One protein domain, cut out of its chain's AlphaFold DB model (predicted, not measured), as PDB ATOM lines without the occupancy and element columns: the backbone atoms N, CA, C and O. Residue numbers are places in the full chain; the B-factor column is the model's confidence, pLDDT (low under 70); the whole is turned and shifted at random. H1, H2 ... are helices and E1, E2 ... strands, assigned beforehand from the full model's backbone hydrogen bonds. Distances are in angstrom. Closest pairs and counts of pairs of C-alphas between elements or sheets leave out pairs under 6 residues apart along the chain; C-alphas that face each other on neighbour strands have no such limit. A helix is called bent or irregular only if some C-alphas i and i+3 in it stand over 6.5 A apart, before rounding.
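AT A GLANCE: This is residues 5 to 205 of the 212 residues of an uncharacterized protein of Pseudomonas sp. CC120222-01a (UniProt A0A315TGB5). A closed barrel of six antiparallel strands, E1, E4, E5, E8, E9 and E12 round the ring, makes the core, with E2 paired onto E1 and E3 onto E2. H1 covers part of the barrel's outside, the hairpin of E6 and E7 packs on E5, the hairpin of E10 and E11 meets E7, and H2 and H3 lie far out from the core. The printed part has 201 residues with three named helices and twelve named strands, in the order E1 H1 E2 H2 H3 E3 E4 E5 E6 E7 E8 E9 E10 E11 E12; the class is mixed, helices and strands, with under half of the residues in named elements. It is compact and rounded, with a radius of gyration of the C-alphas of 16.2 A and spans of 48 by 41 by 34 A.

HOW THE PARTS SIT: E1, residues 12 to 20, bends by 53 degrees at residue 15; on one side of it lie E4, residues 84 to 92 (N 14 and O 85, 2.9 A), and E2, residues 38 to 44 (N 18 and O 38, 2.7 A), and on the other side E12, residues 197 to 204 (N 17 and O 199, 2.8 A). H1, residues 27 to 36, is irregular, with C-alphas 28 and 31 8.1 A apart; it lies outside the barrel at a height over the sheet of 9.5 A, over E9, residues 163 to 170, the closest C-alphas being those of Ser 27 and Phe 165, 6.9 A. H2, residues 48 to 53, is only just irregular, with C-alphas 49 and 52 6.6 A apart, and is on the barrel, the closest C-alphas of E2 and H2 being those of Thr 44 and Gly 51, 7.6 A; H3, residues 71 to 75, is not on it. Within hydrogen-bond range are 2 of 6 O i to N i+4 pairs in H1, 0 of 2 in H2 and 0 of 1 in H3, against 3 of 7, 2 of 3 and 2 of 2 O i to N i+3 pairs. E3, residues 80 to 82, is the antiparallel neighbour of E2 (N 42 and O 82, 2.9 A) and runs on into E4 at 56 degrees. E4 forms a hairpin with E5, residues 102 to 108 (N 88 and O 104, 2.8 A). E6, residues 117 to 121, and E7, residues 128 to 132, form a hairpin (N 118 and O 131, 3.0 A); the closest C-alphas of E5 and E6 are those of Arg 106 and Ala 118, 4.7 A. E8, residues 148 to 152, is the antiparallel neighbour of E5 (N 103 and O 149, 2.8 A) and forms a hairpin with E9 (N 150 and O 170, 2.9 A). E9 bends by 73 degrees at residue 166 and has E12 on its other side (N 164 and O 200, 2.8 A). E10, residues 178 to 182, and E11, residues 185 to 189, form a hairpin (N 180 and O 187, 2.8 A); the closest C-alphas of E7 and E11 are those of Val 128 and Phe 188, 5.2 A.

IN THESE COORDINATES: E1 begins at C-alpha 12 (-9.725, 30.363, 141.848) and is 23.4 A long; H1 is 14.0 A, E2 19.5 A, E4 25.7 A, E5 18.5 A and E9 19.0 A. E12, 21.7 A, ends at C-alpha 204 (-12.608, 25.688, 142.403).

THE WHOLE: The two C-alphas farthest apart are those of Gly 48 and Pro 97, 48.8 A. The printed part has no cut; the links H2 to H3 and E7 to E8 are long. The mean pLDDT of the printed part is 89.6, and residues 47 to 52 are under 70.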
ATOM      1  N   ILE A   5       1.220  41.229 146.888       93.94
ATOM      2  CA  ILE A   5       1.249  40.064 147.765       93.94
ATOM      3  C   ILE A   5       0.172  39.094 147.297       93.94
ATOM      4  O   ILE A   5      -0.986  39.491 147.135       93.94
ATOM      5  N   TYR A   6       0.574  37.846 147.075       93.62
ATOM      6  CA  TYR A   6      -0.320  36.766 146.684       93.62
ATOM      7  C   TYR A   6      -1.306  36.424 147.804       93.62
ATOM      8  O   TYR A   6      -0.953  36.414 148.984       93.62
ATOM      9  N   ASN A   7      -2.543  36.125 147.424       92.06
ATOM     10  CA  ASN A   7      -3.612  35.735 148.323       92.06
ATOM     11  C   ASN A   7      -4.252  34.433 147.832       92.06
ATOM     12  O   ASN A   7      -5.145  34.447 146.993       92.06
ATOM     13  N   SER A   8      -3.837  33.310 148.416       90.81
ATOM     14  CA  SER A   8      -4.359  31.988 148.060       90.81
ATOM     15  C   SER A   8      -5.851  31.799 148.340       90.81
ATOM     16  O   SER A   8      -6.463  30.945 147.711       90.81
ATOM     17  N   ARG A   9      -6.449  32.571 149.259       90.00
ATOM     18  CA  ARG A   9      -7.867  32.415 149.634       90.00
ATOM     19  C   ARG A   9      -8.823  32.863 148.537       90.00
ATOM     20  O   ARG A   9      -9.888  32.278 148.396       90.00
ATOM     21  N   ASP A  10      -8.409  33.863 147.765       91.81
ATOM     22  CA  ASP A  10      -9.226  34.459 146.705       91.81
ATOM     23  C   ASP A  10      -8.762  34.007 145.312       91.81
ATOM     24  O   ASP A  10      -9.210  34.545 144.301       91.81
ATOM     25  N   THR A  11      -7.836  33.047 145.259       94.50
ATOM     26  CA  THR A  11      -7.368  32.418 144.027       94.50
ATOM     27  C   THR A  11      -8.330  31.322 143.609       94.50
ATOM     28  O   THR A  11      -8.651  30.447 144.412       94.50
ATOM     29  N   PHE A  12      -8.734  31.312 142.344       95.56
ATOM     30  CA  PHE A  12      -9.725  30.363 141.848       95.56
ATOM     31  C   PHE A  12      -9.405  29.851 140.442       95.56
ATOM     32  O   PHE A  12      -8.603  30.431 139.710       95.56
ATOM     33  N   LEU A  13     -10.050  28.748 140.075       95.94
ATOM     34  CA  LEU A  13     -10.068  28.199 138.723       95.94
ATOM     35  C   LEU A  13     -11.419  28.507 138.083       95.94
ATOM     36  O   LEU A  13     -12.446  28.327 138.739       95.94
ATOM     37  N   ALA A  14     -11.438  28.926 136.820       96.88
ATOM     38  CA  ALA A  14     -12.688  29.214 136.133       96.88
ATOM     39  C   ALA A  14     -12.662  28.952 134.624       96.88
ATOM     40  O   ALA A  14     -11.613  28.992 133.976       96.88
ATOM     41  N   ARG A  15     -13.862  28.750 134.071       96.62
ATOM     42  CA  ARG A  15     -14.148  28.871 132.632       96.62
ATOM     43  C   ARG A  15     -14.681  30.259 132.334       96.62
ATOM     44  O   ARG A  15     -15.364  30.850 133.169       96.62
ATOM     45  N   CYS A  16     -14.387  30.758 131.140       97.69
ATOM     46  CA  CYS A  16     -14.808  32.086 130.712       97.69
ATOM     47  C   CYS A  16     -15.546  32.027 129.373       97.69
ATOM     48  O   CYS A  16     -15.188  31.256 128.483       97.69
ATOM     49  N   TRP A  17     -16.533  32.905 129.208       97.50
ATOM     50  CA  TRP A  17     -17.257  33.102 127.959       97.50
ATOM     51  C   TRP A  17     -17.366  34.583 127.621       97.50
ATOM     52  O   TRP A  17     -17.648  35.415 128.479       97.50
ATOM     53  N   TRP A  18     -17.205  34.923 126.350       97.25
ATOM     54  CA  TRP A  18     -17.535  36.239 125.838       97.25
ATOM     55  C   TRP A  18     -19.045  36.410 125.738       97.25
ATOM     56  O   TRP A  18     -19.725  35.564 125.165       97.25
ATOM     57  N   GLN A  19     -19.546  37.530 126.248       94.62
ATOM     58  CA  GLN A  19     -20.968  37.875 126.290       94.62
ATOM     59  C   GLN A  19     -21.346  38.969 125.273       94.62
ATOM     60  O   GLN A  19     -22.509  39.094 124.890       94.62
ATOM     61  N   GLY A  20     -20.377  39.777 124.825       90.06
ATOM     62  CA  GLY A  20     -20.631  40.982 124.024       90.06
ATOM     63  C   GLY A  20     -21.287  42.115 124.827       90.06
ATOM     64  O   GLY A  20     -21.673  41.937 125.981       90.06
ATOM     65  N   ALA A  21     -21.383  43.317 124.247       81.06
ATOM     66  CA  ALA A  21     -21.948  44.488 124.936       81.06
ATOM     67  C   ALA A  21     -23.486  44.540 124.948       81.06
ATOM     68  O   ALA A  21     -24.067  45.173 125.828       81.06
ATOM     69  N   GLY A  22     -24.152  43.897 123.983       73.00
ATOM     70  CA  GLY A  22     -25.592  44.071 123.738       73.00
ATOM     71  C   GLY A  22     -26.531  43.392 124.740       73.00
ATOM     72  O   GLY A  22     -27.730  43.658 124.724       73.00
ATOM     73  N   HIS A  23     -26.018  42.526 125.615       71.38
ATOM     74  CA  HIS A  23     -26.855  41.687 126.468       71.38
ATOM     75  C   HIS A  23     -26.298  41.657 127.874       71.38
ATOM     76  O   HIS A  23     -25.406  40.866 128.148       71.38
ATOM     77  N   ARG A  24     -26.813  42.492 128.782       86.81
ATOM     78  CA  ARG A  24     -26.547  42.271 130.206       86.81
ATOM     79  C   ARG A  24     -27.340  41.062 130.687       86.81
ATOM     80  O   ARG A  24     -28.561  41.040 130.564       86.81
ATOM     81  N   ILE A  25     -26.642  40.072 131.229       87.12
ATOM     82  CA  ILE A  25     -27.243  38.829 131.708       87.12
ATOM     83  C   ILE A  25     -27.550  38.983 133.195       87.12
ATOM     84  O   ILE A  25     -26.665  39.293 133.994       87.12
ATOM     85  N   GLN A  26     -28.807  38.768 133.572       85.50
ATOM     86  CA  GLN A  26     -29.175  38.578 134.972       85.50
ATOM     87  C   GLN A  26     -28.812  37.151 135.389       85.50
ATOM     88  O   GLN A  26     -28.986  36.221 134.605       85.50
ATOM     89  N   SER A  27     -28.347  36.958 136.624       75.62
ATOM     90  CA  SER A  27     -27.844  35.661 137.109       75.62
ATOM     91  C   SER A  27     -28.828  34.497 136.932       75.62
ATOM     92  O   SER A  27     -28.414  33.375 136.653       75.62
ATOM     93  N   GLN A  28     -30.132  34.763 137.026       79.81
ATOM     94  CA  GLN A  28     -31.193  33.761 136.873       79.81
ATOM     95  C   GLN A  28     -31.458  33.357 135.409       79.81
ATOM     96  O   GLN A  28     -32.062  32.318 135.162       79.81
ATOM     97  N   ALA A  29     -30.981  34.132 134.431       82.38
ATOM     98  CA  ALA A  29     -31.281  33.962 133.008       82.38
ATOM     99  C   ALA A  29     -30.212  33.161 132.240       82.38
ATOM    100  O   ALA A  29     -30.108  33.275 131.017       82.38
ATOM    101  N   TRP A  30     -29.389  32.360 132.933       80.19
ATOM    102  CA  TRP A  30     -28.296  31.599 132.310       80.19
ATOM    103  C   TRP A  30     -28.766  30.744 131.129       80.19
ATOM    104  O   TRP A  30     -28.170  30.812 130.056       80.19
ATOM    105  N   GLY A  31     -29.838  29.965 131.320       81.12
ATOM    106  CA  GLY A  31     -30.359  29.044 130.306       81.12
ATOM    107  C   GLY A  31     -30.660  29.742 128.979       81.12
ATOM    108  O   GLY A  31     -30.179  29.302 127.935       81.12
ATOM    109  N   ASP A  32     -31.352  30.877 129.049       83.56
ATOM    110  CA  ASP A  32     -31.758  31.674 127.884       83.56
ATOM    111  C   ASP A  32     -30.595  32.460 127.267       83.56
ATOM    112  O   ASP A  32     -30.618  32.824 126.088       83.56
ATOM    113  N   SER A  33     -29.548  32.702 128.056       86.56
ATOM    114  CA  SER A  33     -28.402  33.509 127.646       86.56
ATOM    115  C   SER A  33     -27.313  32.712 126.933       86.56
ATOM    116  O   SER A  33     -26.449  33.317 126.301       86.56
ATOM    117  N   LYS A  34     -27.360  31.372 126.961       89.56
ATOM    118  CA  LYS A  34     -26.345  30.497 126.343       89.56
ATOM    119  C   LYS A  34     -26.047  30.844 124.884       89.56
ATOM    120  O   LYS A  34     -24.890  30.851 124.487       89.56
ATOM    121  N   ARG A  35     -27.071  31.202 124.101       90.00
ATOM    122  CA  ARG A  35     -26.933  31.588 122.682       90.00
ATOM    123  C   ARG A  35     -26.098  32.856 122.450       90.00
ATOM    124  O   ARG A  35     -25.674  33.115 121.332       90.00
ATOM    125  N   HIS A  36     -25.899  33.663 123.489       89.31
ATOM    126  CA  HIS A  36     -25.131  34.907 123.438       89.31
ATOM    127  C   HIS A  36     -23.708  34.742 123.978       89.31
ATOM    128  O   HIS A  36     -22.924  35.685 123.920       89.31
ATOM    129  N   LEU A  37     -23.378  33.560 124.496       94.62
ATOM    130  CA  LEU A  37     -22.094  33.267 125.108       94.62
ATOM    131  C   LEU A  37     -21.200  32.494 124.149       94.62
ATOM    132  O   LEU A  37     -21.662  31.590 123.460       94.62
ATOM    133  N   ALA A  38     -19.922  32.839 124.134       96.25
ATOM    134  CA  ALA A  38     -18.914  32.185 123.315       96.25
ATOM    135  C   ALA A  38     -17.719  31.778 124.173       96.25
ATOM    136  O   ALA A  38     -17.162  32.629 124.863       96.25
ATOM    137  N   ALA A  39     -17.317  30.510 124.140       97.25
ATOM    138  CA  ALA A  39     -16.192  30.005 124.928       97.25
ATOM    139  C   ALA A  39     -14.934  30.832 124.673       97.25
ATOM    140  O   ALA A  39     -14.620  31.098 123.515       97.25
ATOM    141  N   ILE A  40     -14.230  31.225 125.733       97.75
ATOM    142  CA  ILE A  40     -12.911  31.857 125.646       97.75
ATOM    143  C   ILE A  40     -11.850  30.778 125.819       97.75
ATOM    144  O   ILE A  40     -11.955  29.948 126.720       97.75
ATOM    145  N   TRP A  41     -10.831  30.798 124.966       95.81
ATOM    146  CA  TRP A  41      -9.809  29.759 124.930       95.81
ATOM    147  C   TRP A  41      -8.475  30.271 124.365       95.81
ATOM    148  O   TRP A  41      -8.407  31.351 123.776       95.81
ATOM    149  N   ILE A  42      -7.416  29.487 124.573       94.12
ATOM    150  CA  ILE A  42      -6.093  29.630 123.941       94.12
ATOM    151  C   ILE A  42      -5.631  28.248 123.466       94.12
ATOM    152  O   ILE A  42      -5.956  27.236 124.094       94.12
ATOM    153  N   GLU A  43      -4.845  28.201 122.395       90.75
ATOM    154  CA  GLU A  43      -4.153  26.995 121.937       90.75
ATOM    155  C   GLU A  43      -2.648  27.228 121.727       90.75
ATOM    156  O   GLU A  43      -2.182  28.366 121.626       90.75
ATOM    157  N   THR A  44      -1.882  26.137 121.709       89.56
ATOM    158  CA  THR A  44      -0.451  26.112 121.356       89.56
ATOM    159  C   THR A  44      -0.118  24.857 120.587       89.56
ATOM    160  O   THR A  44      -0.757  23.837 120.817       89.56
ATOM    161  N   GLY A  45       0.974  24.877 119.826       84.62
ATOM    162  CA  GLY A  45       1.508  23.702 119.144       84.62
ATOM    163  C   GLY A  45       0.724  23.339 117.886       84.62
ATOM    164  O   GLY A  45       0.807  22.193 117.428       84.62
ATOM    165  N   SER A  46      -0.041  24.289 117.338       78.94
ATOM    166  CA  SER A  46      -0.861  24.074 116.147       78.94
ATOM    167  C   SER A  46       0.025  23.974 114.903       78.94
ATOM    168  O   SER A  46       1.048  24.653 114.768       78.94
ATOM    169  N   ARG A  47      -0.346  23.101 113.959       67.62
ATOM    170  CA  ARG A  47       0.414  22.876 112.715       67.62
ATOM    171  C   ARG A  47      -0.196  23.633 111.529       67.62
ATOM    172  O   ARG A  47      -1.402  23.830 111.442       67.62
ATOM    173  N   GLY A  48       0.644  24.005 110.559       62.41
ATOM    174  CA  GLY A  48       0.210  24.602 109.289       62.41
ATOM    175  C   GLY A  48      -0.303  26.042 109.415       62.41
ATOM    176  O   GLY A  48       0.158  26.798 110.265       62.41
ATOM    177  N   ASN A  49      -1.270  26.420 108.570       54.38
ATOM    178  CA  ASN A  49      -1.882  27.759 108.530       54.38
ATOM    179  C   ASN A  49      -2.772  28.076 109.748       54.38
ATOM    180  O   ASN A  49      -3.617  28.947 109.624       54.38
ATOM    181  N   GLN A  50      -2.670  27.353 110.865       59.59
ATOM    182  CA  GLN A  50      -3.309  27.713 112.141       59.59
ATOM    183  C   GLN A  50      -2.284  28.042 113.235       59.59
ATOM    184  O   GLN A  50      -2.607  28.755 114.176       59.59
ATOM    185  N   GLY A  51      -1.013  27.643 113.072       61.34
ATOM    186  CA  GLY A  51       0.052  27.947 114.039       61.34
ATOM    187  C   GLY A  51       0.374  29.438 114.191       61.34
ATOM    188  O   GLY A  51       1.057  29.832 115.127       61.34
ATOM    189  N   HIS A  52      -0.119  30.303 113.300       69.25
ATOM    190  CA  HIS A  52       0.021  31.756 113.442       69.25
ATOM    191  C   HIS A  52      -0.944  32.366 114.469       69.25
ATOM    192  O   HIS A  52      -0.807  33.551 114.782       69.25
ATOM    193  N   TYR A  53      -1.899  31.584 114.979       77.06
ATOM    194  CA  TYR A  53      -2.843  31.982 116.026       77.06
ATOM    195  C   TYR A  53      -2.520  31.408 117.405       77.06
ATOM    196  O   TYR A  53      -3.182  31.779 118.376       77.06
ATOM    197  N   ASP A  54      -1.475  30.582 117.498       87.69
ATOM    198  CA  ASP A  54      -0.965  30.085 118.768       87.69
ATOM    199  C   ASP A  54      -0.741  31.237 119.751       87.69
ATOM    200  O   ASP A  54      -0.330  32.342 119.385       87.69
ATOM    201  N   GLU A  55      -1.008  30.950 121.021       92.81
ATOM    202  CA  GLU A  55      -0.797  31.856 122.149       92.81
ATOM    203  C   GLU A  55      -1.729  33.078 122.187       92.81
ATOM    204  O   GLU A  55      -1.719  33.794 123.188       92.81
ATOM    205  N   TYR A  56      -2.584  33.323 121.189       94.88
ATOM    206  CA  TYR A  56      -3.578  34.399 121.261       94.88
ATOM    207  C   TYR A  56      -4.837  33.975 122.024       94.88
ATOM    208  O   TYR A  56      -5.314  32.849 121.919       94.88
ATOM    209  N   LEU A  57      -5.417  34.918 122.773       96.62
ATOM    210  CA  LEU A  57      -6.703  34.722 123.430       96.62
ATOM    211  C   LEU A  57      -7.809  34.866 122.394       96.62
ATOM    212  O   LEU A  57      -7.940  35.907 121.735       96.62
ATOM    213  N   MET A  58      -8.615  33.821 122.276       95.62
ATOM    214  CA  MET A  58      -9.655  33.699 121.270       95.62
ATOM    215  C   MET A  58     -11.005  33.405 121.908       95.62
ATOM    216  O   MET A  58     -11.117  33.088 123.093       95.62
ATOM    217  N   SER A  59     -12.050  33.555 121.104       96.50
ATOM    218  CA  SER A  59     -13.387  33.113 121.466       96.50
ATOM    219  C   SER A  59     -14.070  32.389 120.321       96.50
ATOM    220  O   SER A  59     -13.801  32.646 119.147       96.50
ATOM    221  N   GLU A  60     -14.994  31.511 120.672       95.69
ATOM    222  CA  GLU A  60     -15.904  30.901 119.714       95.69
ATOM    223  C   GLU A  60     -16.944  31.905 119.179       95.69
ATOM    224  O   GLU A  60     -16.959  33.106 119.486       95.69
ATOM    225  N   GLU A  61     -17.848  31.417 118.338       93.62
ATOM    226  CA  GLU A  61     -19.070  32.143 118.017       93.62
ATOM    227  C   GLU A  61     -20.125  32.055 119.129       93.62
ATOM    228  O   GLU A  61     -20.066  31.207 120.019       93.62
ATOM    229  N   GLY A  62     -21.097  32.971 119.098       93.25
ATOM    230  CA  GLY A  62     -22.176  32.989 120.087       93.25
ATOM    231  C   GLY A  62     -23.002  31.703 120.038       93.25
ATOM    232  O   GLY A  62     -23.422  31.275 118.968       93.25
ATOM    233  N   GLY A  63     -23.235  31.100 121.202       93.25
ATOM    234  CA  GLY A  63     -23.931  29.822 121.355       93.25
ATOM    235  C   GLY A  63     -23.006  28.616 121.478       93.25
ATOM    236  O   GLY A  63     -23.470  27.544 121.873       93.25
ATOM    237  N   VAL A  64     -21.710  28.775 121.209       95.06
ATOM    238  CA  VAL A  64     -20.717  27.711 121.367       95.06
ATOM    239  C   VAL A  64     -20.022  27.877 122.715       95.06
ATOM    240  O   VAL A  64     -19.199  28.767 122.918       95.06
ATOM    241  N   LEU A  65     -20.386  27.016 123.666       94.50
ATOM    242  CA  LEU A  65     -19.925  27.106 125.057       94.50
ATOM    243  C   LEU A  65     -18.621  26.359 125.337       94.50
ATOM    244  O   LEU A  65     -18.051  26.539 126.408       94.50
ATOM    245  N   GLU A  66     -18.141  25.555 124.394       92.50
ATOM    246  CA  GLU A  66     -16.881  24.822 124.504       92.50
ATOM    247  C   GLU A  66     -16.221  24.781 123.127       92.50
ATOM    248  O   GLU A  66     -16.901  24.508 122.130       92.50
ATOM    249  N   LYS A  67     -14.905  25.020 123.063       87.56
ATOM    250  CA  LYS A  67     -14.152  24.777 121.831       87.56
ATOM    251  C   LYS A  67     -14.135  23.282 121.554       87.56
ATOM    252  O   LYS A  67     -13.793  22.481 122.424       87.56
ATOM    253  N   ARG A  68     -14.475  22.914 120.323       84.31
ATOM    254  CA  ARG A  68     -14.362  21.543 119.822       84.31
ATOM    255  C   ARG A  68     -13.130  21.468 118.922       84.31
ATOM    256  O   ARG A  68     -13.195  22.010 117.822       84.31
ATOM    257  N   PRO A  69     -12.020  20.863 119.382       78.44
ATOM    258  CA  PRO A  69     -10.864  20.633 118.524       78.44
ATOM    259  C   PRO A  69     -11.246  19.760 117.326       78.44
ATOM    260  O   PRO A  69     -12.091  18.866 117.456       78.44
ATOM    261  N   ASP A  70     -10.627  20.011 116.180       77.19
ATOM    262  CA  ASP A  70     -10.751  19.163 115.002       77.19
ATOM    263  C   ASP A  70     -10.015  17.830 115.259       77.19
ATOM    264  O   ASP A  70      -8.990  17.809 115.944       77.19
ATOM    265  N   PRO A  71     -10.500  16.684 114.743       79.06
ATOM    266  CA  PRO A  71      -9.766  15.421 114.780       79.06
ATOM    267  C   PRO A  71      -8.275  15.519 114.413       79.06
ATOM    268  O   PRO A  71      -7.463  14.810 115.013       79.06
ATOM    269  N   ILE A  72      -7.901  16.388 113.465       75.69
ATOM    270  CA  ILE A  72      -6.499  16.575 113.060       75.69
ATOM    271  C   ILE A  72      -5.626  17.131 114.189       75.69
ATOM    272  O   ILE A  72      -4.437  16.818 114.259       75.69
ATOM    273  N   ASP A  73      -6.222  17.885 115.108       75.06
ATOM    274  CA  ASP A  73      -5.515  18.525 116.211       75.06
ATOM    275  C   ASP A  73      -5.024  17.510 117.248       75.06
ATOM    276  O   ASP A  73      -4.034  17.719 117.946       75.06
ATOM    277  N   PHE A  74      -5.678  16.349 117.318       70.69
ATOM    278  CA  PHE A  74      -5.256  15.244 118.179       70.69
ATOM    279  C   PHE A  74      -4.056  14.469 117.618       70.69
ATOM    280  O   PHE A  74      -3.516  13.601 118.303       70.69
ATOM    281  N   LEU A  75      -3.630  14.751 116.382       73.38
ATOM    282  CA  LEU A  75      -2.480  14.091 115.759       73.38
ATOM    283  C   LEU A  75      -1.140  14.733 116.151       73.38
ATOM    284  O   LEU A  75      -0.086  14.154 115.882       73.38
ATOM    285  N   SER A  76      -1.158  15.922 116.760       75.31
ATOM    286  CA  SER A  76       0.046  16.616 117.216       75.31
ATOM    287  C   SER A  76       0.222  16.423 118.726       75.31
ATOM    288  O   SER A  76      -0.602  16.914 119.495       75.31
ATOM    289  N   PRO A  77       1.294  15.754 119.190       77.25
ATOM    290  CA  PRO A  77       1.527  15.567 120.625       77.25
ATOM    291  C   PRO A  77       1.829  16.885 121.355       77.25
ATOM    292  O   PRO A  77       1.687  16.960 122.573       77.25
ATOM    293  N   ASP A  78       2.230  17.917 120.610       81.56
ATOM    294  CA  ASP A  78       2.577  19.233 121.145       81.56
ATOM    295  C   ASP A  78       1.368  20.177 121.218       81.56
ATOM    296  O   ASP A  78       1.468  21.253 121.810       81.56
ATOM    297  N   GLN A  79       0.229  19.793 120.624       85.75
ATOM    298  CA  GLN A  79      -0.941  20.656 120.558       85.75
ATOM    299  C   GLN A  79      -1.727  20.623 121.868       85.75
ATOM    300  O   GLN A  79      -2.160  19.569 122.338       85.75
ATOM    301  N   GLN A  80      -1.904  21.793 122.476       87.06
ATOM    302  CA  GLN A  80      -2.613  21.949 123.741       87.06
ATOM    303  C   GLN A  80      -3.733  22.966 123.611       87.06
ATOM    304  O   GLN A  80      -3.597  23.983 122.937       87.06
ATOM    305  N   TYR A  81      -4.823  22.677 124.314       88.44
ATOM    306  CA  TYR A  81      -6.026  23.491 124.362       88.44
ATOM    307  C   TYR A  81      -6.327  23.882 125.793       88.44
ATOM    308  O   TYR A  81      -6.400  23.018 126.673       88.44
ATOM    309  N   PHE A  82      -6.555  25.172 125.991       93.00
ATOM    310  CA  PHE A  82      -6.837  25.760 127.287       93.00
ATOM    311  C   PHE A  82      -8.165  26.511 127.228       93.00
ATOM    312  O   PHE A  82      -8.264  27.572 126.618       93.00
ATOM    313  N   ASP A  83      -9.184  25.956 127.873       93.56
ATOM    314  CA  ASP A  83     -10.487  26.578 128.147       93.56
ATOM    315  C   ASP A  83     -10.688  26.853 129.652       93.56
ATOM    316  O   ASP A  83     -11.705  27.405 130.080       93.56
ATOM    317  N   LEU A  84      -9.691  26.473 130.457       95.31
ATOM    318  CA  LEU A  84      -9.608  26.670 131.895       95.31
ATOM    319  C   LEU A  84      -8.510  27.674 132.223       95.31
ATOM    320  O   LEU A  84      -7.402  27.610 131.683       95.31
ATOM    321  N   PHE A  85      -8.808  28.572 133.157       97.19
ATOM    322  CA  PHE A  85      -7.886  29.614 133.581       97.19
ATOM    323  C   PHE A  85      -7.808  29.684 135.102       97.19
ATOM    324  O   PHE A  85      -8.819  29.694 135.805       97.19
ATOM    325  N   TRP A  86      -6.580  29.740 135.598       97.31
ATOM    326  CA  TRP A  86      -6.247  30.005 136.983       97.31
ATOM    327  C   TRP A  86      -6.126  31.510 137.184       97.31
ATOM    328  O   TRP A  86      -5.393  32.180 136.456       97.31
ATOM    329  N   PHE A  87      -6.833  32.025 138.183       97.56
ATOM    330  CA  PHE A  87      -6.865  33.431 138.554       97.56
ATOM    331  C   PHE A  87      -6.172  33.598 139.902       97.56
ATOM    332  O   PHE A  87      -6.804  33.539 140.956       97.56
ATOM    333  N   GLY A  88      -4.858  33.803 139.869       96.00
ATOM    334  CA  GLY A  88      -4.059  34.064 141.059       96.00
ATOM    335  C   GLY A  88      -4.360  35.434 141.627       96.00
ATOM    336  O   GLY A  88      -4.045  36.430 140.978       96.00
ATOM    337  N   ALA A  89      -4.935  35.504 142.825       95.31
ATOM    338  CA  ALA A  89      -5.310  36.774 143.431       95.31
ATOM    339  C   ALA A  89      -4.127  37.451 144.131       95.31
ATOM    340  O   ALA A  89      -3.340  36.830 144.844       95.31
ATOM    341  N   TYR A  90      -4.044  38.766 143.973       95.31
ATOM    342  CA  TYR A  90      -3.019  39.625 144.540       95.31
ATOM    343  C   TYR A  90      -3.631  40.891 145.134       95.31
ATOM    344  O   TYR A  90      -4.666  41.390 144.690       95.31
ATOM    345  N   THR A  91      -2.938  41.454 146.118       94.19
ATOM    346  CA  THR A  91      -3.247  42.756 146.724       94.19
ATOM    347  C   THR A  91      -2.007  43.630 146.730       94.19
ATOM    348  O   THR A  91      -0.886  43.131 146.836       94.19
ATOM    349  N   LYS A  92      -2.175  44.944 146.598       91.06
ATOM    350  CA  LYS A  92      -1.041  45.871 146.627       91.06
ATOM    351  C   LYS A  92      -0.679  46.192 148.078       91.06
ATOM    352  O   LYS A  92      -1.463  46.802 148.791       91.06
ATOM    353  N   GLY A  93       0.520  45.810 148.506       83.69
ATOM    354  CA  GLY A  93       1.093  46.165 149.806       83.69
ATOM    355  C   GLY A  93       0.555  45.432 151.041       83.69
ATOM    356  O   GLY A  93       1.362  45.151 151.922       83.69
ATOM    357  N   ASN A  94      -0.739  45.101 151.140       81.75
ATOM    358  CA  ASN A  94      -1.273  44.306 152.257       81.75
ATOM    359  C   ASN A  94      -2.508  43.475 151.870       81.75
ATOM    360  O   ASN A  94      -3.341  43.921 151.085       81.75
ATOM    361  N   VAL A  95      -2.661  42.306 152.496       80.75
ATOM    362  CA  VAL A  95      -3.794  41.390 152.319       80.75
ATOM    363  C   VAL A  95      -4.846  41.693 153.391       80.75
ATOM    364  O   VAL A  95      -4.829  41.122 154.480       80.75
ATOM    365  N   ARG A  96      -5.763  42.626 153.111       81.25
ATOM    366  CA  ARG A  96      -6.919  42.919 153.982       81.25
ATOM    367  C   ARG A  96      -8.249  42.663 153.258       81.25
ATOM    368  O   ARG A  96      -8.294  42.715 152.021       81.25
ATOM    369  N   PRO A  97      -9.336  42.370 153.998       79.38
ATOM    370  CA  PRO A  97     -10.687  42.377 153.440       79.38
ATOM    371  C   PRO A  97     -11.012  43.741 152.813       79.38
ATOM    372  O   PRO A  97     -10.619  44.772 153.350       79.38
ATOM    373  N   GLY A  98     -11.703  43.743 151.672       80.00
ATOM    374  CA  GLY A  98     -12.096  44.965 150.957       80.00
ATOM    375  C   GLY A  98     -11.004  45.612 150.096       80.00
ATOM    376  O   GLY A  98     -11.316  46.475 149.279       80.00
ATOM    377  N   GLU A  99      -9.743  45.185 150.212       87.38
ATOM    378  CA  GLU A  99      -8.679  45.668 149.326       87.38
ATOM    379  C   GLU A  99      -8.903  45.195 147.891       87.38
ATOM    380  O   GLU A  99      -9.210  44.020 147.653       87.38
ATOM    381  N   ARG A 100      -8.673  46.096 146.930       90.75
ATOM    382  CA  ARG A 100      -8.798  45.788 145.503       90.75
ATOM    383  C   ARG A 100      -7.943  44.574 145.147       90.75
ATOM    384  O   ARG A 100      -6.743  44.538 145.433       90.75
ATOM    385  N   ARG A 101      -8.577  43.605 144.490       93.94
ATOM    386  CA  ARG A 101      -7.915  42.415 143.968       93.94
ATOM    387  C   ARG A 101      -7.376  42.668 142.570       93.94
ATOM    388  O   ARG A 101      -8.003  43.344 141.754       93.94
ATOM    389  N   TYR A 102      -6.202  42.107 142.334       96.25
ATOM    390  CA  TYR A 102      -5.568  42.026 141.033       96.25
ATOM    391  C   TYR A 102      -5.298  40.558 140.727       96.25
ATOM    392  O   TYR A 102      -5.020  39.797 141.648       96.25
ATOM    393  N   TYR A 103      -5.367  40.161 139.465       97.25
ATOM    394  CA  TYR A 103      -5.334  38.759 139.080       97.25
ATOM    395  C   TYR A 103      -4.242  38.495 138.055       97.25
ATOM    396  O   TYR A 103      -4.214  39.114 136.993       97.25
ATOM    397  N   GLU A 104      -3.350  37.562 138.366       97.19
ATOM    398  CA  GLU A 104      -2.555  36.896 137.338       97.19
ATOM    399  C   GLU A 104      -3.428  35.804 136.726       97.19
ATOM    400  O   GLU A 104      -3.956  34.962 137.449       97.19
ATOM    401  N   ILE A 105      -3.589  35.821 135.407       97.56
ATOM    402  CA  ILE A 105      -4.405  34.834 134.704       97.56
ATOM    403  C   ILE A 105      -3.452  33.888 133.983       97.56
ATOM    404  O   ILE A 105      -2.643  34.333 133.169       97.56
ATOM    405  N   ARG A 106      -3.525  32.593 134.285       96.69
ATOM    406  CA  ARG A 106      -2.701  31.556 133.652       96.69
ATOM    407  C   ARG A 106      -3.596  30.468 133.058       96.69
ATOM    408  O   ARG A 106      -4.583  30.109 133.694       96.69
ATOM    409  N   PRO A 107      -3.290  29.933 131.869       95.62
ATOM    410  CA  PRO A 107      -4.046  28.822 131.312       95.62
ATOM    411  C   PRO A 107      -3.775  27.537 132.107       95.62
ATOM    412  O   PRO A 107      -2.691  27.345 132.667       95.62
ATOM    413  N   VAL A 108      -4.765  26.652 132.149       93.56
ATOM    414  CA  VAL A 108      -4.718  25.388 132.888       93.56
ATOM    415  C   VAL A 108      -5.043  24.251 131.941       93.56
ATOM    416  O   VAL A 108      -6.048  24.290 131.233       93.56
ATOM    417  N   ASN A 109      -4.165  23.254 131.885       87.12
ATOM    418  CA  ASN A 109      -4.363  22.127 130.984       87.12
ATOM    419  C   ASN A 109      -5.483  21.196 131.486       87.12
ATOM    420  O   ASN A 109      -5.998  21.320 132.596       87.12
ATOM    421  N   ARG A 110      -5.835  20.194 130.676       78.94
ATOM    422  CA  ARG A 110      -6.879  19.212 131.021       78.94
ATOM    423  C   ARG A 110      -6.544  18.318 132.221       78.94
ATOM    424  O   ARG A 110      -7.440  17.676 132.753       78.94
ATOM    425  N   LEU A 111      -5.280  18.285 132.644       81.12
ATOM    426  CA  LEU A 111      -4.819  17.619 133.866       81.12
ATOM    427  C   LEU A 111      -4.812  18.572 135.072       81.12
ATOM    428  O   LEU A 111      -4.209  18.255 136.090       81.12
ATOM    429  N   TRP A 112      -5.453  19.739 134.946       85.19
ATOM    430  CA  TRP A 112      -5.579  20.749 135.996       85.19
ATOM    431  C   TRP A 112      -4.239  21.360 136.429       85.19
ATOM    432  O   TRP A 112      -4.154  22.050 137.443       85.19
ATOM    433  N   ALA A 113      -3.186  21.175 135.628       87.88
ATOM    434  CA  ALA A 113      -1.899  21.804 135.862       87.88
ATOM    435  C   ALA A 113      -1.878  23.204 135.242       87.88
ATOM    436  O   ALA A 113      -2.126  23.392 134.044       87.88
ATOM    437  N   VAL A 114      -1.560  24.190 136.076       91.88
ATOM    438  CA  VAL A 114      -1.371  25.581 135.665       91.88
ATOM    439  C   VAL A 114      -0.091  25.685 134.838       91.88
ATOM    440  O   VAL A 114       0.974  25.236 135.259       91.88
ATOM    441  N   ALA A 115      -0.188  26.258 133.642       91.06
ATOM    442  CA  ALA A 115       0.957  26.364 132.752       91.06
ATOM    443  C   ALA A 115       1.873  27.541 133.141       91.06
ATOM    444  O   ALA A 115       1.435  28.545 133.708       91.06
ATOM    445  N   ASN A 116       3.149  27.467 132.747       91.44
ATOM    446  CA  ASN A 116       4.142  28.539 132.933       91.44
ATOM    447  C   ASN A 116       3.985  29.678 131.910       91.44
ATOM    448  O   ASN A 116       4.943  30.139 131.283       91.44
ATOM    449  N   TRP A 117       2.747  30.129 131.748       93.44
ATOM    450  CA  TRP A 117       2.322  31.192 130.854       93.44
ATOM    451  C   TRP A 117       1.392  32.125 131.614       93.44
ATOM    452  O   TRP A 117       0.617  31.674 132.452       93.44
ATOM    453  N   ALA A 118       1.454  33.416 131.316       95.12
ATOM    454  CA  ALA A 118       0.538  34.402 131.877       95.12
ATOM    455  C   ALA A 118      -0.122  35.193 130.751       95.12
ATOM    456  O   ALA A 118       0.551  35.585 129.793       95.12
ATOM    457  N   VAL A 119      -1.424  35.427 130.891       96.44
ATOM    458  CA  VAL A 119      -2.201  36.257 129.976       96.44
ATOM    459  C   VAL A 119      -1.811  37.720 130.160       96.44
ATOM    460  O   VAL A 119      -1.699  38.223 131.278       96.44
ATOM    461  N   ASP A 120      -1.616  38.410 129.048       94.88
ATOM    462  CA  ASP A 120      -1.217  39.821 128.982       94.88
ATOM    463  C   ASP A 120      -1.740  40.461 127.679       94.88
ATOM    464  O   ASP A 120      -2.517  39.857 126.934       94.88
ATOM    465  N   CYS A 121      -1.332  41.688 127.381       91.88
ATOM    466  CA  CYS A 121      -1.582  42.315 126.089       91.88
ATOM    467  C   CYS A 121      -0.312  42.943 125.511       91.88
ATOM    468  O   CYS A 121       0.501  43.518 126.236       91.88
ATOM    469  N   THR A 122      -0.161  42.900 124.186       84.81
ATOM    470  CA  THR A 122       0.934  43.610 123.517       84.81
ATOM    471  C   THR A 122       0.679  45.116 123.535       84.81
ATOM    472  O   THR A 122      -0.387  45.593 123.146       84.81
ATOM    473  N   SER A 123       1.679  45.905 123.927       78.81
ATOM    474  CA  SER A 123       1.555  47.369 123.965       78.81
ATOM    475  C   SER A 123       1.447  48.013 122.577       78.81
ATOM    476  O   SER A 123       0.878  49.093 122.457       78.81
ATOM    477  N   PHE A 124       1.982  47.364 121.536       82.06
ATOM    478  CA  PHE A 124       2.019  47.905 120.174       82.06
ATOM    479  C   PHE A 124       0.760  47.602 119.353       82.06
ATOM    480  O   PHE A 124       0.262  48.473 118.644       82.06
ATOM    481  N   SER A 125       0.260  46.364 119.404       87.81
ATOM    482  CA  SER A 125      -0.860  45.920 118.563       87.81
ATOM    483  C   SER A 125      -2.152  45.678 119.342       87.81
ATOM    484  O   SER A 125      -3.195  45.447 118.727       87.81
ATOM    485  N   GLY A 126      -2.087  45.727 120.675       92.38
ATOM    486  CA  GLY A 126      -3.220  45.592 121.578       92.38
ATOM    487  C   GLY A 126      -3.745  44.167 121.720       92.38
ATOM    488  O   GLY A 126      -4.691  43.972 122.479       92.38
ATOM    489  N   TYR A 127      -3.186  43.186 121.003       94.88
ATOM    490  CA  TYR A 127      -3.657  41.803 121.040       94.88
ATOM    491  C   TYR A 127      -3.424  41.187 122.414       94.88
ATOM    492  O   TYR A 127      -2.378  41.390 123.031       94.88
ATOM    493  N   VAL A 128      -4.417  40.430 122.868       96.62
ATOM    494  CA  VAL A 128      -4.379  39.676 124.117       96.62
ATOM    495  C   VAL A 128      -4.000  38.240 123.791       96.62
ATOM    496  O   VAL A 128      -4.474  37.667 122.811       96.62
ATOM    497  N   GLY A 129      -3.140  37.667 124.612       95.69
ATOM    498  CA  GLY A 129      -2.610  36.327 124.421       95.69
ATOM    499  C   GLY A 129      -1.996  35.819 125.705       95.69
ATOM    500  O   GLY A 129      -2.362  36.279 126.785       95.69
ATOM    501  N   MET A 130      -1.038  34.916 125.594       94.06
ATOM    502  CA  MET A 130      -0.240  34.451 126.710       94.06
ATOM    503  C   MET A 130       1.241  34.479 126.376       94.06
ATOM    504  O   MET A 130       1.653  34.277 125.243       94.06
ATOM    505  N   TRP A 131       2.057  34.708 127.399       92.38
ATOM    506  CA  TRP A 131       3.507  34.763 127.259       92.38
ATOM    507  C   TRP A 131       4.157  33.937 128.348       92.38
ATOM    508  O   TRP A 131       3.725  33.983 129.507       92.38
ATOM    509  N   LYS A 132       5.235  33.229 127.988       91.38
ATOM    510  CA  LYS A 132       6.034  32.469 128.950       91.38
ATOM    511  C   LYS A 132       6.414  33.372 130.114       91.38
ATOM    512  O   LYS A 132       6.731  34.555 129.940       91.38
ATOM    513  N   THR A 133       6.368  32.802 131.303       89.25
ATOM    514  CA  THR A 133       6.851  33.444 132.518       89.25
ATOM    515  C   THR A 133       7.803  32.499 133.228       89.25
ATOM    516  O   THR A 133       7.574  31.293 133.282       89.25
ATOM    517  N   GLN A 134       8.903  33.054 133.726       87.19
ATOM    518  CA  GLN A 134       9.839  32.333 134.589       87.19
ATOM    519  C   GLN A 134       9.431  32.436 136.059       87.19
ATOM    520  O   GLN A 134       9.982  31.735 136.900       87.19
ATOM    521  N   GLU A 135       8.484  33.318 136.382       88.94
ATOM    522  CA  GLU A 135       8.033  33.475 137.750       88.94
ATOM    523  C   GLU A 135       7.044  32.369 138.115       88.94
ATOM    524  O   GLU A 135       6.035  32.151 137.431       88.94
ATOM    525  N   GLU A 136       7.299  31.716 139.243       90.12
ATOM    526  CA  GLU A 136       6.371  30.752 139.820       90.12
ATOM    527  C   GLU A 136       5.012  31.409 140.085       90.12
ATOM    528  O   GLU A 136       4.907  32.580 140.474       90.12
ATOM    529  N   GLN A 137       3.946  30.657 139.840       90.44
ATOM    530  CA  GLN A 137       2.590  31.057 140.199       90.44
ATOM    531  C   GLN A 137       2.475  31.295 141.707       90.44
ATOM    532  O   GLN A 137       3.040  30.561 142.512       90.44
ATOM    533  N   GLY A 138       1.762  32.348 142.098       90.50
ATOM    534  CA  GLY A 138       1.599  32.711 143.506       90.50
ATOM    535  C   GLY A 138       2.839  33.321 144.167       90.50
ATOM    536  O   GLY A 138       2.772  33.732 145.325       90.50
ATOM    537  N   ALA A 139       3.959  33.468 143.451       91.06
ATOM    538  CA  ALA A 139       5.076  34.255 143.957       91.06
ATOM    539  C   ALA A 139       4.697  35.754 144.014       91.06
ATOM    540  O   ALA A 139       3.900  36.220 143.188       91.06
ATOM    541  N   PRO A 140       5.234  36.531 144.977       90.69
ATOM    542  CA  PRO A 140       5.018  37.975 145.047       90.69
ATOM    543  C   PRO A 140       5.461  38.687 143.763       90.69
ATOM    544  O   PRO A 140       6.487  38.334 143.184       90.69
ATOM    545  N   ARG A 141       4.739  39.737 143.350       91.44
ATOM    546  CA  ARG A 141       5.066  40.496 142.128       91.44
ATOM    547  C   ARG A 141       5.602  41.879 142.458       91.44
ATOM    548  O   ARG A 141       5.077  42.583 143.325       91.44
ATOM    549  N   LYS A 142       6.624  42.315 141.726       88.25
ATOM    550  CA  LYS A 142       7.020  43.729 141.716       88.25
ATOM    551  C   LYS A 142       6.050  44.513 140.826       88.25
ATOM    552  O   LYS A 142       5.503  43.935 139.898       88.25
ATOM    553  N   PRO A 143       5.803  45.811 141.085       83.94
ATOM    554  CA  PRO A 143       4.886  46.589 140.254       83.94
ATOM    555  C   PRO A 143       5.318  46.682 138.786       83.94
ATOM    556  O   PRO A 143       4.479  46.680 137.892       83.94
ATOM    557  N   GLU A 144       6.624  46.750 138.553       80.88
ATOM    558  CA  GLU A 144       7.226  46.737 137.224       80.88
ATOM    559  C   GLU A 144       7.047  45.354 136.591       80.88
ATOM    560  O   GLU A 144       7.508  44.355 137.139       80.88
ATOM    561  N   GLY A 145       6.360  45.291 135.448       76.81
ATOM    562  CA  GLY A 145       6.155  44.042 134.706       76.81
ATOM    563  C   GLY A 145       5.092  43.101 135.286       76.81
ATOM    564  O   GLY A 145       4.875  42.029 134.729       76.81
ATOM    565  N   ALA A 146       4.396  43.490 136.361       82.62
ATOM    566  CA  ALA A 146       3.272  42.726 136.891       82.62
ATOM    567  C   ALA A 146       2.137  42.631 135.856       82.62
ATOM    568  O   ALA A 146       1.415  43.601 135.616       82.62
ATOM    569  N   ARG A 147       1.938  41.432 135.296       92.06
ATOM    570  CA  ARG A 147       0.833  41.070 134.387       92.06
ATOM    571  C   ARG A 147      -0.477  40.856 135.150       92.06
ATOM    572  O   ARG A 147      -1.117  39.812 135.053       92.06
ATOM    573  N   LEU A 148      -0.820  41.822 136.000       95.56
ATOM    574  CA  LEU A 148      -1.928  41.730 136.941       95.56
ATOM    575  C   LEU A 148      -3.144  42.521 136.454       95.56
ATOM    576  O   LEU A 148      -3.139  43.751 136.395       95.56
ATOM    577  N   TRP A 149      -4.199  41.787 136.140       97.31
ATOM    578  CA  TRP A 149      -5.468  42.284 135.629       97.31
ATOM    579  C   TRP A 149      -6.396  42.714 136.767       97.31
ATOM    580  O   TRP A 149      -6.272  42.249 137.895       97.31
ATOM    581  N   THR A 150      -7.369  43.577 136.487       97.00
ATOM    582  CA  THR A 150      -8.547  43.741 137.357       97.00
ATOM    583  C   THR A 150      -9.766  43.137 136.672       97.00
ATOM    584  O   THR A 150      -9.907  43.250 135.458       97.00
ATOM    585  N   ILE A 151     -10.667  42.544 137.452       97.62
ATOM    586  CA  ILE A 151     -11.968  42.074 136.972       97.62
ATOM    587  C   ILE A 151     -13.044  42.959 137.605       97.62
ATOM    588  O   ILE A 151     -13.352  42.834 138.788       97.62
ATOM    589  N   GLU A 152     -13.581  43.904 136.836       96.12
ATOM    590  CA  GLU A 152     -14.672  44.765 137.297       96.12
ATOM    591  C   GLU A 152     -15.992  43.989 137.282       96.12
ATOM    592  O   GLU A 152     -16.282  43.264 136.328       96.12
ATOM    593  N   GLY A 153     -16.802  44.160 138.329       93.75
ATOM    594  CA  GLY A 153     -18.082  43.463 138.491       93.75
ATOM    595  C   GLY A 153     -17.983  42.088 139.152       93.75
ATOM    596  O   GLY A 153     -19.023  41.494 139.419       93.75
ATOM    597  N   LEU A 154     -16.771  41.605 139.451       94.88
ATOM    598  CA  LEU A 154     -16.579  40.364 140.197       94.88
ATOM    599  C   LEU A 154     -17.049  40.549 141.646       94.88
ATOM    600  O   LEU A 154     -16.669  41.516 142.315       94.88
ATOM    601  N   ALA A 155     -17.877  39.628 142.125       89.94
ATOM    602  CA  ALA A 155     -18.340  39.588 143.499       89.94
ATOM    603  C   ALA A 155     -17.167  39.372 144.464       89.94
ATOM    604  O   ALA A 155     -16.198  38.678 144.158       89.94
ATOM    605  N   ALA A 156     -17.268  39.968 145.653       83.00
ATOM    606  CA  ALA A 156     -16.268  39.791 146.703       83.00
ATOM    607  C   ALA A 156     -16.267  38.361 147.264       83.00
ATOM    608  O   ALA A 156     -15.219  37.855 147.657       83.00
ATOM    609  N   GLU A 157     -17.440  37.726 147.300       85.69
ATOM    610  CA  GLU A 157     -17.603  36.333 147.700       85.69
ATOM    611  C   GLU A 157     -17.687  35.462 146.451       85.69
ATOM    612  O   GLU A 157     -18.558  35.648 145.601       85.69
ATOM    613  N   LEU A 158     -16.762  34.514 146.354       89.19
ATOM    614  CA  LEU A 158     -16.656  33.561 145.260       89.19
ATOM    615  C   LEU A 158     -16.981  32.168 145.799       89.19
ATOM    616  O   LEU A 158     -16.571  31.825 146.912       89.19
ATOM    617  N   GLN A 159     -17.705  31.361 145.026       90.44
ATOM    618  CA  GLN A 159     -18.125  30.023 145.440       90.44
ATOM    619  C   GLN A 159     -17.986  29.033 144.275       90.44
ATOM    620  O   GLN A 159     -18.303  29.381 143.143       90.44
ATOM    621  N   PRO A 160     -17.539  27.786 144.500       91.62
ATOM    622  CA  PRO A 160     -17.486  26.800 143.424       91.62
ATOM    623  C   PRO A 160     -18.874  26.534 142.820       91.62
ATOM    624  O   PRO A 160     -19.870  26.423 143.535       91.62
ATOM    625  N   GLY A 161     -18.934  26.404 141.500       90.31
ATOM    626  CA  GLY A 161     -20.147  26.189 140.715       90.31
ATOM    627  C   GLY A 161     -20.993  27.442 140.483       90.31
ATOM    628  O   GLY A 161     -22.011  27.354 139.786       90.31
ATOM    629  N   THR A 162     -20.618  28.602 141.039       92.06
ATOM    630  CA  THR A 162     -21.331  29.844 140.735       92.06
ATOM    631  C   THR A 162     -20.973  30.362 139.354       92.06
ATOM    632  O   THR A 162     -19.984  29.969 138.739       92.06
ATOM    633  N   ARG A 163     -21.860  31.201 138.817       93.19
ATOM    634  CA  ARG A 163     -21.621  31.911 137.566       93.19
ATOM    635  C   ARG A 163     -21.797  33.391 137.792       93.19
ATOM    636  O   ARG A 163     -22.797  33.824 138.367       93.19
ATOM    637  N   GLN A 164     -20.852  34.151 137.274       94.50
ATOM    638  CA  GLN A 164     -20.867  35.598 137.289       94.50
ATOM    639  C   GLN A 164     -20.909  36.130 135.865       94.50
ATOM    640  O   GLN A 164     -20.357  35.547 134.935       94.50
ATOM    641  N   PHE A 165     -21.602  37.248 135.689       95.00
ATOM    642  CA  PHE A 165     -21.916  37.819 134.385       95.00
ATOM    643  C   PHE A 165     -21.575  39.294 134.362       95.00
ATOM    644  O   PHE A 165     -21.493  39.938 135.407       95.00
ATOM    645  N   ASN A 166     -21.507  39.861 133.158       95.75
ATOM    646  CA  ASN A 166     -21.268  41.292 132.973       95.75
ATOM    647  C   ASN A 166     -19.902  41.748 133.516       95.75
ATOM    648  O   ASN A 166     -19.746  42.918 133.871       95.75
ATOM    649  N   LEU A 167     -18.926  40.838 133.585       96.88
ATOM    650  CA  LEU A 167     -17.587  41.141 134.073       96.88
ATOM    651  C   LEU A 167     -16.804  41.911 133.013       96.88
ATOM    652  O   LEU A 167     -16.968  41.671 131.815       96.88
ATOM    653  N   GLN A 168     -15.923  42.814 133.433       97.00
ATOM    654  CA  GLN A 168     -14.989  43.477 132.522       97.00
ATOM    655  C   GLN A 168     -13.559  43.159 132.924       97.00
ATOM    656  O   GLN A 168     -13.132  43.455 134.037       97.00
ATOM    657  N   PHE A 169     -12.816  42.565 131.996       97.56
ATOM    658  CA  PHE A 169     -11.401  42.287 132.192       97.56
ATOM    659  C   PHE A 169     -10.615  43.531 131.791       97.56
ATOM    660  O   PHE A 169     -10.700  43.998 130.650       97.56
ATOM    661  N   VAL A 170      -9.883  44.073 132.758       97.38
ATOM    662  CA  VAL A 170      -9.110  45.306 132.634       97.38
ATOM    663  C   VAL A 170      -7.630  44.971 132.739       97.38
ATOM    664  O   VAL A 170      -7.188  44.390 133.734       97.38
ATOM    665  N   THR A 171      -6.867  45.342 131.717       94.75
ATOM    666  CA  THR A 171      -5.421  45.129 131.643       94.75
ATOM    667  C   THR A 171      -4.684  45.878 132.759       94.75
ATOM    668  O   THR A 171      -5.222  46.838 133.325       94.75
ATOM    669  N   PRO A 172      -3.404  45.551 133.014       90.69
ATOM    670  CA  PRO A 172      -2.553  46.348 133.903       90.69
ATOM    671  C   PRO A 172      -2.466  47.836 133.515       90.69
ATOM    672  O   PRO A 172      -2.237  48.693 134.365       90.69
ATOM    673  N   THR A 173      -2.667  48.157 132.232       90.00
ATOM    674  CA  THR A 173      -2.660  49.527 131.689       90.00
ATOM    675  C   THR A 173      -4.026  50.223 131.743       90.00
ATOM    676  O   THR A 173      -4.145  51.360 131.293       90.00
ATOM    677  N   GLY A 174      -5.058  49.570 132.290       92.94
ATOM    678  CA  GLY A 174      -6.398  50.140 132.445       92.94
ATOM    679  C   GLY A 174      -7.306  50.000 131.219       92.94
ATOM    680  O   GLY A 174      -8.407  50.550 131.217       92.94
ATOM    681  N   LYS A 175      -6.880  49.280 130.176       95.31
ATOM    682  CA  LYS A 175      -7.692  49.045 128.974       95.31
ATOM    683  C   LYS A 175      -8.624  47.857 129.176       95.31
ATOM    684  O   LYS A 175      -8.280  46.904 129.867       95.31
ATOM    685  N   LYS A 176      -9.797  47.894 128.550       96.38
ATOM    686  CA  LYS A 176     -10.768  46.791 128.573       96.38
ATOM    687  C   LYS A 176     -10.548  45.893 127.365       96.38
ATOM    688  O   LYS A 176     -10.182  46.387 126.299       96.38
ATOM    689  N   ILE A 177     -10.763  44.590 127.527       96.31
ATOM    690  CA  ILE A 177     -10.716  43.679 126.380       96.31
ATOM    691  C   ILE A 177     -11.928  43.891 125.471       96.31
ATOM    692  O   ILE A 177     -13.046  44.141 125.922       96.31
ATOM    693  N   ARG A 178     -11.676  43.755 124.177       97.25
ATOM    694  CA  ARG A 178     -12.623  43.855 123.072       97.25
ATOM    695  C   ARG A 178     -12.486  42.622 122.205       97.25
ATOM    696  O   ARG A 178     -11.382  42.091 122.067       97.25
ATOM    697  N   ARG A 179     -13.575  42.192 121.575       96.75
ATOM    698  CA  ARG A 179     -13.531  41.093 120.610       96.75
ATOM    699  C   ARG A 179     -13.324  41.647 119.205       96.75
ATOM    700  O   ARG A 179     -14.177  42.343 118.665       96.75
ATOM    701  N   HIS A 180     -12.182  41.341 118.609       96.12
ATOM    702  CA  HIS A 180     -11.792  41.773 117.275       96.12
ATOM    703  C   HIS A 180     -11.867  40.596 116.302       96.12
ATOM    704  O   HIS A 180     -11.121  39.624 116.430       96.12
ATOM    705  N   GLN A 181     -12.760  40.697 115.317       94.12
ATOM    706  CA  GLN A 181     -12.921  39.666 114.299       94.12
ATOM    707  C   GLN A 181     -12.048  39.950 113.071       94.12
ATOM    708  O   GLN A 181     -12.070  41.058 112.534       94.12
ATOM    709  N   ARG A 182     -11.304  38.947 112.593       89.31
ATOM    710  CA  ARG A 182     -10.472  39.031 111.384       89.31
ATOM    711  C   ARG A 182     -10.503  37.699 110.633       89.31
ATOM    712  O   ARG A 182     -10.196  36.682 111.223       89.31
ATOM    713  N   TYR A 183     -10.856  37.709 109.343       82.12
ATOM    714  CA  TYR A 183     -10.927  36.507 108.484       82.12
ATOM    715  C   TYR A 183     -11.673  35.311 109.114       82.12
ATOM    716  O   TYR A 183     -11.268  34.176 108.923       82.12
ATOM    717  N   SER A 184     -12.780  35.584 109.820       85.06
ATOM    718  CA  SER A 184     -13.614  34.657 110.620       85.06
ATOM    719  C   SER A 184     -13.139  34.346 112.046       85.06
ATOM    720  O   SER A 184     -13.978  34.039 112.893       85.06
ATOM    721  N   ASP A 185     -11.867  34.568 112.351       89.75
ATOM    722  CA  ASP A 185     -11.300  34.369 113.682       89.75
ATOM    723  C   ASP A 185     -11.674  35.505 114.638       89.75
ATOM    724  O   ASP A 185     -11.835  36.657 114.225       89.75
ATOM    725  N   ARG A 186     -11.816  35.195 115.931       94.94
ATOM    726  CA  ARG A 186     -12.317  36.128 116.954       94.94
ATOM    727  C   ARG A 186     -11.309  36.260 118.087       94.94
ATOM    728  O   ARG A 186     -11.362  35.523 119.070       94.94
ATOM    729  N   PHE A 187     -10.410  37.224 117.943       95.75
ATOM    730  CA  PHE A 187      -9.350  37.511 118.905       95.75
ATOM    731  C   PHE A 187      -9.810  38.488 119.973       95.75
ATOM    732  O   PHE A 187     -10.724  39.286 119.751       95.75
ATOM    733  N   PHE A 188      -9.092  38.513 121.087       97.44
ATOM    734  CA  PHE A 188      -9.164  39.623 122.020       97.44
ATOM    735  C   PHE A 188      -8.100  40.675 121.730       97.44
ATOM    736  O   PHE A 188      -6.942  40.386 121.421       97.44
ATOM    737  N   ASN A 189      -8.513  41.931 121.816       97.06
ATOM    738  CA  ASN A 189      -7.662  43.088 121.612       97.06
ATOM    739  C   ASN A 189      -8.083  44.209 122.575       97.06
ATOM    740  O   ASN A 189      -9.190  44.203 123.097       97.06
ATOM    741  N   THR A 190      -7.202  45.159 122.847       96.50
ATOM    742  CA  THR A 190      -7.442  46.263 123.793       96.50
ATOM    743  C   THR A 190      -7.685  47.601 123.095       96.50
ATOM    744  O   THR A 190      -8.162  48.544 123.720       96.50
ATOM    745  N   ASP A 191      -7.403  47.674 121.793       94.88
ATOM    746  CA  ASP A 191      -7.536  48.870 120.964       94.88
ATOM    747  C   ASP A 191      -8.640  48.716 119.906       94.88
ATOM    748  O   ASP A 191      -9.405  49.648 119.656       94.88
ATOM    749  N   LYS A 192      -8.766  47.525 119.309       95.06
ATOM    750  CA  LYS A 192      -9.681  47.220 118.196       95.06
ATOM    751  C   LYS A 192     -10.784  46.249 118.599       95.06
ATOM    752  O   LYS A 192     -10.605  45.439 119.499       95.06
ATOM    753  N   GLY A 193     -11.878  46.262 117.843       96.06
ATOM    754  CA  GLY A 193     -12.983  45.321 118.001       96.06
ATOM    755  C   GLY A 193     -14.143  45.876 118.818       96.06
ATOM    756  O   GLY A 193     -14.214  47.069 119.107       96.06
ATOM    757  N   GLU A 194     -15.061  44.983 119.150       95.44
ATOM    758  CA  GLU A 194     -16.306  45.283 119.841       95.44
ATOM    759  C   GLU A 194     -16.111  45.230 121.353       95.44
ATOM    760  O   GLU A 194     -15.560  44.263 121.889       95.44
ATOM    761  N   ASP A 195     -16.603  46.254 122.049       95.62
ATOM    762  CA  ASP A 195     -16.717  46.220 123.502       95.62
ATOM    763  C   ASP A 195     -17.671  45.098 123.947       95.62
ATOM    764  O   ASP A 195     -18.554  44.640 123.212       95.62
ATOM    765  N   GLY A 196     -17.520  44.669 125.195       94.44
ATOM    766  CA  GLY A 196     -18.417  43.692 125.781       94.44
ATOM    767  C   GLY A 196     -18.016  43.250 127.169       94.44
ATOM    768  O   GLY A 196     -17.218  43.896 127.854       94.44
ATOM    769  N   PHE A 197     -18.641  42.156 127.579       96.50
ATOM    770  CA  PHE A 197     -18.479  41.580 128.898       96.50
ATOM    771  C   PHE A 197     -18.003  40.134 128.816       96.50
ATOM    772  O   PHE A 197     -18.112  39.473 127.780       96.50
ATOM    773  N   VAL A 198     -17.515  39.651 129.949       97.12
ATOM    774  CA  VAL A 198     -17.164  38.259 130.185       97.12
ATOM    775  C   VAL A 198     -18.161  37.672 131.181       97.12
ATOM    776  O   VAL A 198     -18.535  38.310 132.168       97.12
ATOM    777  N   ALA A 199     -18.600  36.457 130.897       96.25
ATOM    778  CA  ALA A 199     -19.216  35.570 131.862       96.25
ATOM    779  C   ALA A 199     -18.170  34.567 132.346       96.25
ATOM    780  O   ALA A 199     -17.264  34.193 131.600       96.25
ATOM    781  N   LEU A 200     -18.302  34.130 133.585       95.81
ATOM    782  CA  LEU A 200     -17.335  33.281 134.253       95.81
ATOM    783  C   LEU A 200     -18.062  32.256 135.122       95.81
ATOM    784  O   LEU A 200     -19.072  32.586 135.734       95.81
ATOM    785  N   GLU A 201     -17.555  31.029 135.158       95.38
ATOM    786  CA  GLU A 201     -17.980  29.988 136.097       95.38
ATOM    787  C   GLU A 201     -16.800  29.605 136.978       95.38
ATOM    788  O   GLU A 201     -15.795  29.100 136.470       95.38
ATOM    789  N   GLU A 202     -16.917  29.842 138.283       94.56
ATOM    790  CA  GLU A 202     -15.927  29.388 139.252       94.56
ATOM    791  C   GLU A 202     -16.020  27.870 139.413       94.56
ATOM    792  O   GLU A 202     -17.062  27.338 139.775       94.56
ATOM    793  N   LEU A 203     -14.930  27.148 139.187       93.06
ATOM    794  CA  LEU A 203     -14.893  25.689 139.323       93.06
ATOM    795  C   LEU A 203     -14.277  25.237 140.646       93.06
ATOM    796  O   LEU A 203     -14.646  24.201 141.187       93.06
ATOM    797  N   SER A 204     -13.326  26.007 141.169       90.56
ATOM    798  CA  SER A 204     -12.608  25.688 142.403       90.56
ATOM    799  C   SER A 204     -12.150  26.976 143.077       90.56
ATOM    800  O   SER A 204     -11.546  27.823 142.419       90.56
ATOM    801  N   ILE A 205     -12.438  27.121 144.374       87.38
ATOM    802  CA  ILE A 205     -11.917  28.185 145.236       87.38
ATOM    803  C   ILE A 205     -11.910  27.737 146.719       87.38
ATOM    804  O   ILE A 205     -12.889  27.131 147.157       87.38
TER     805      ILE A 205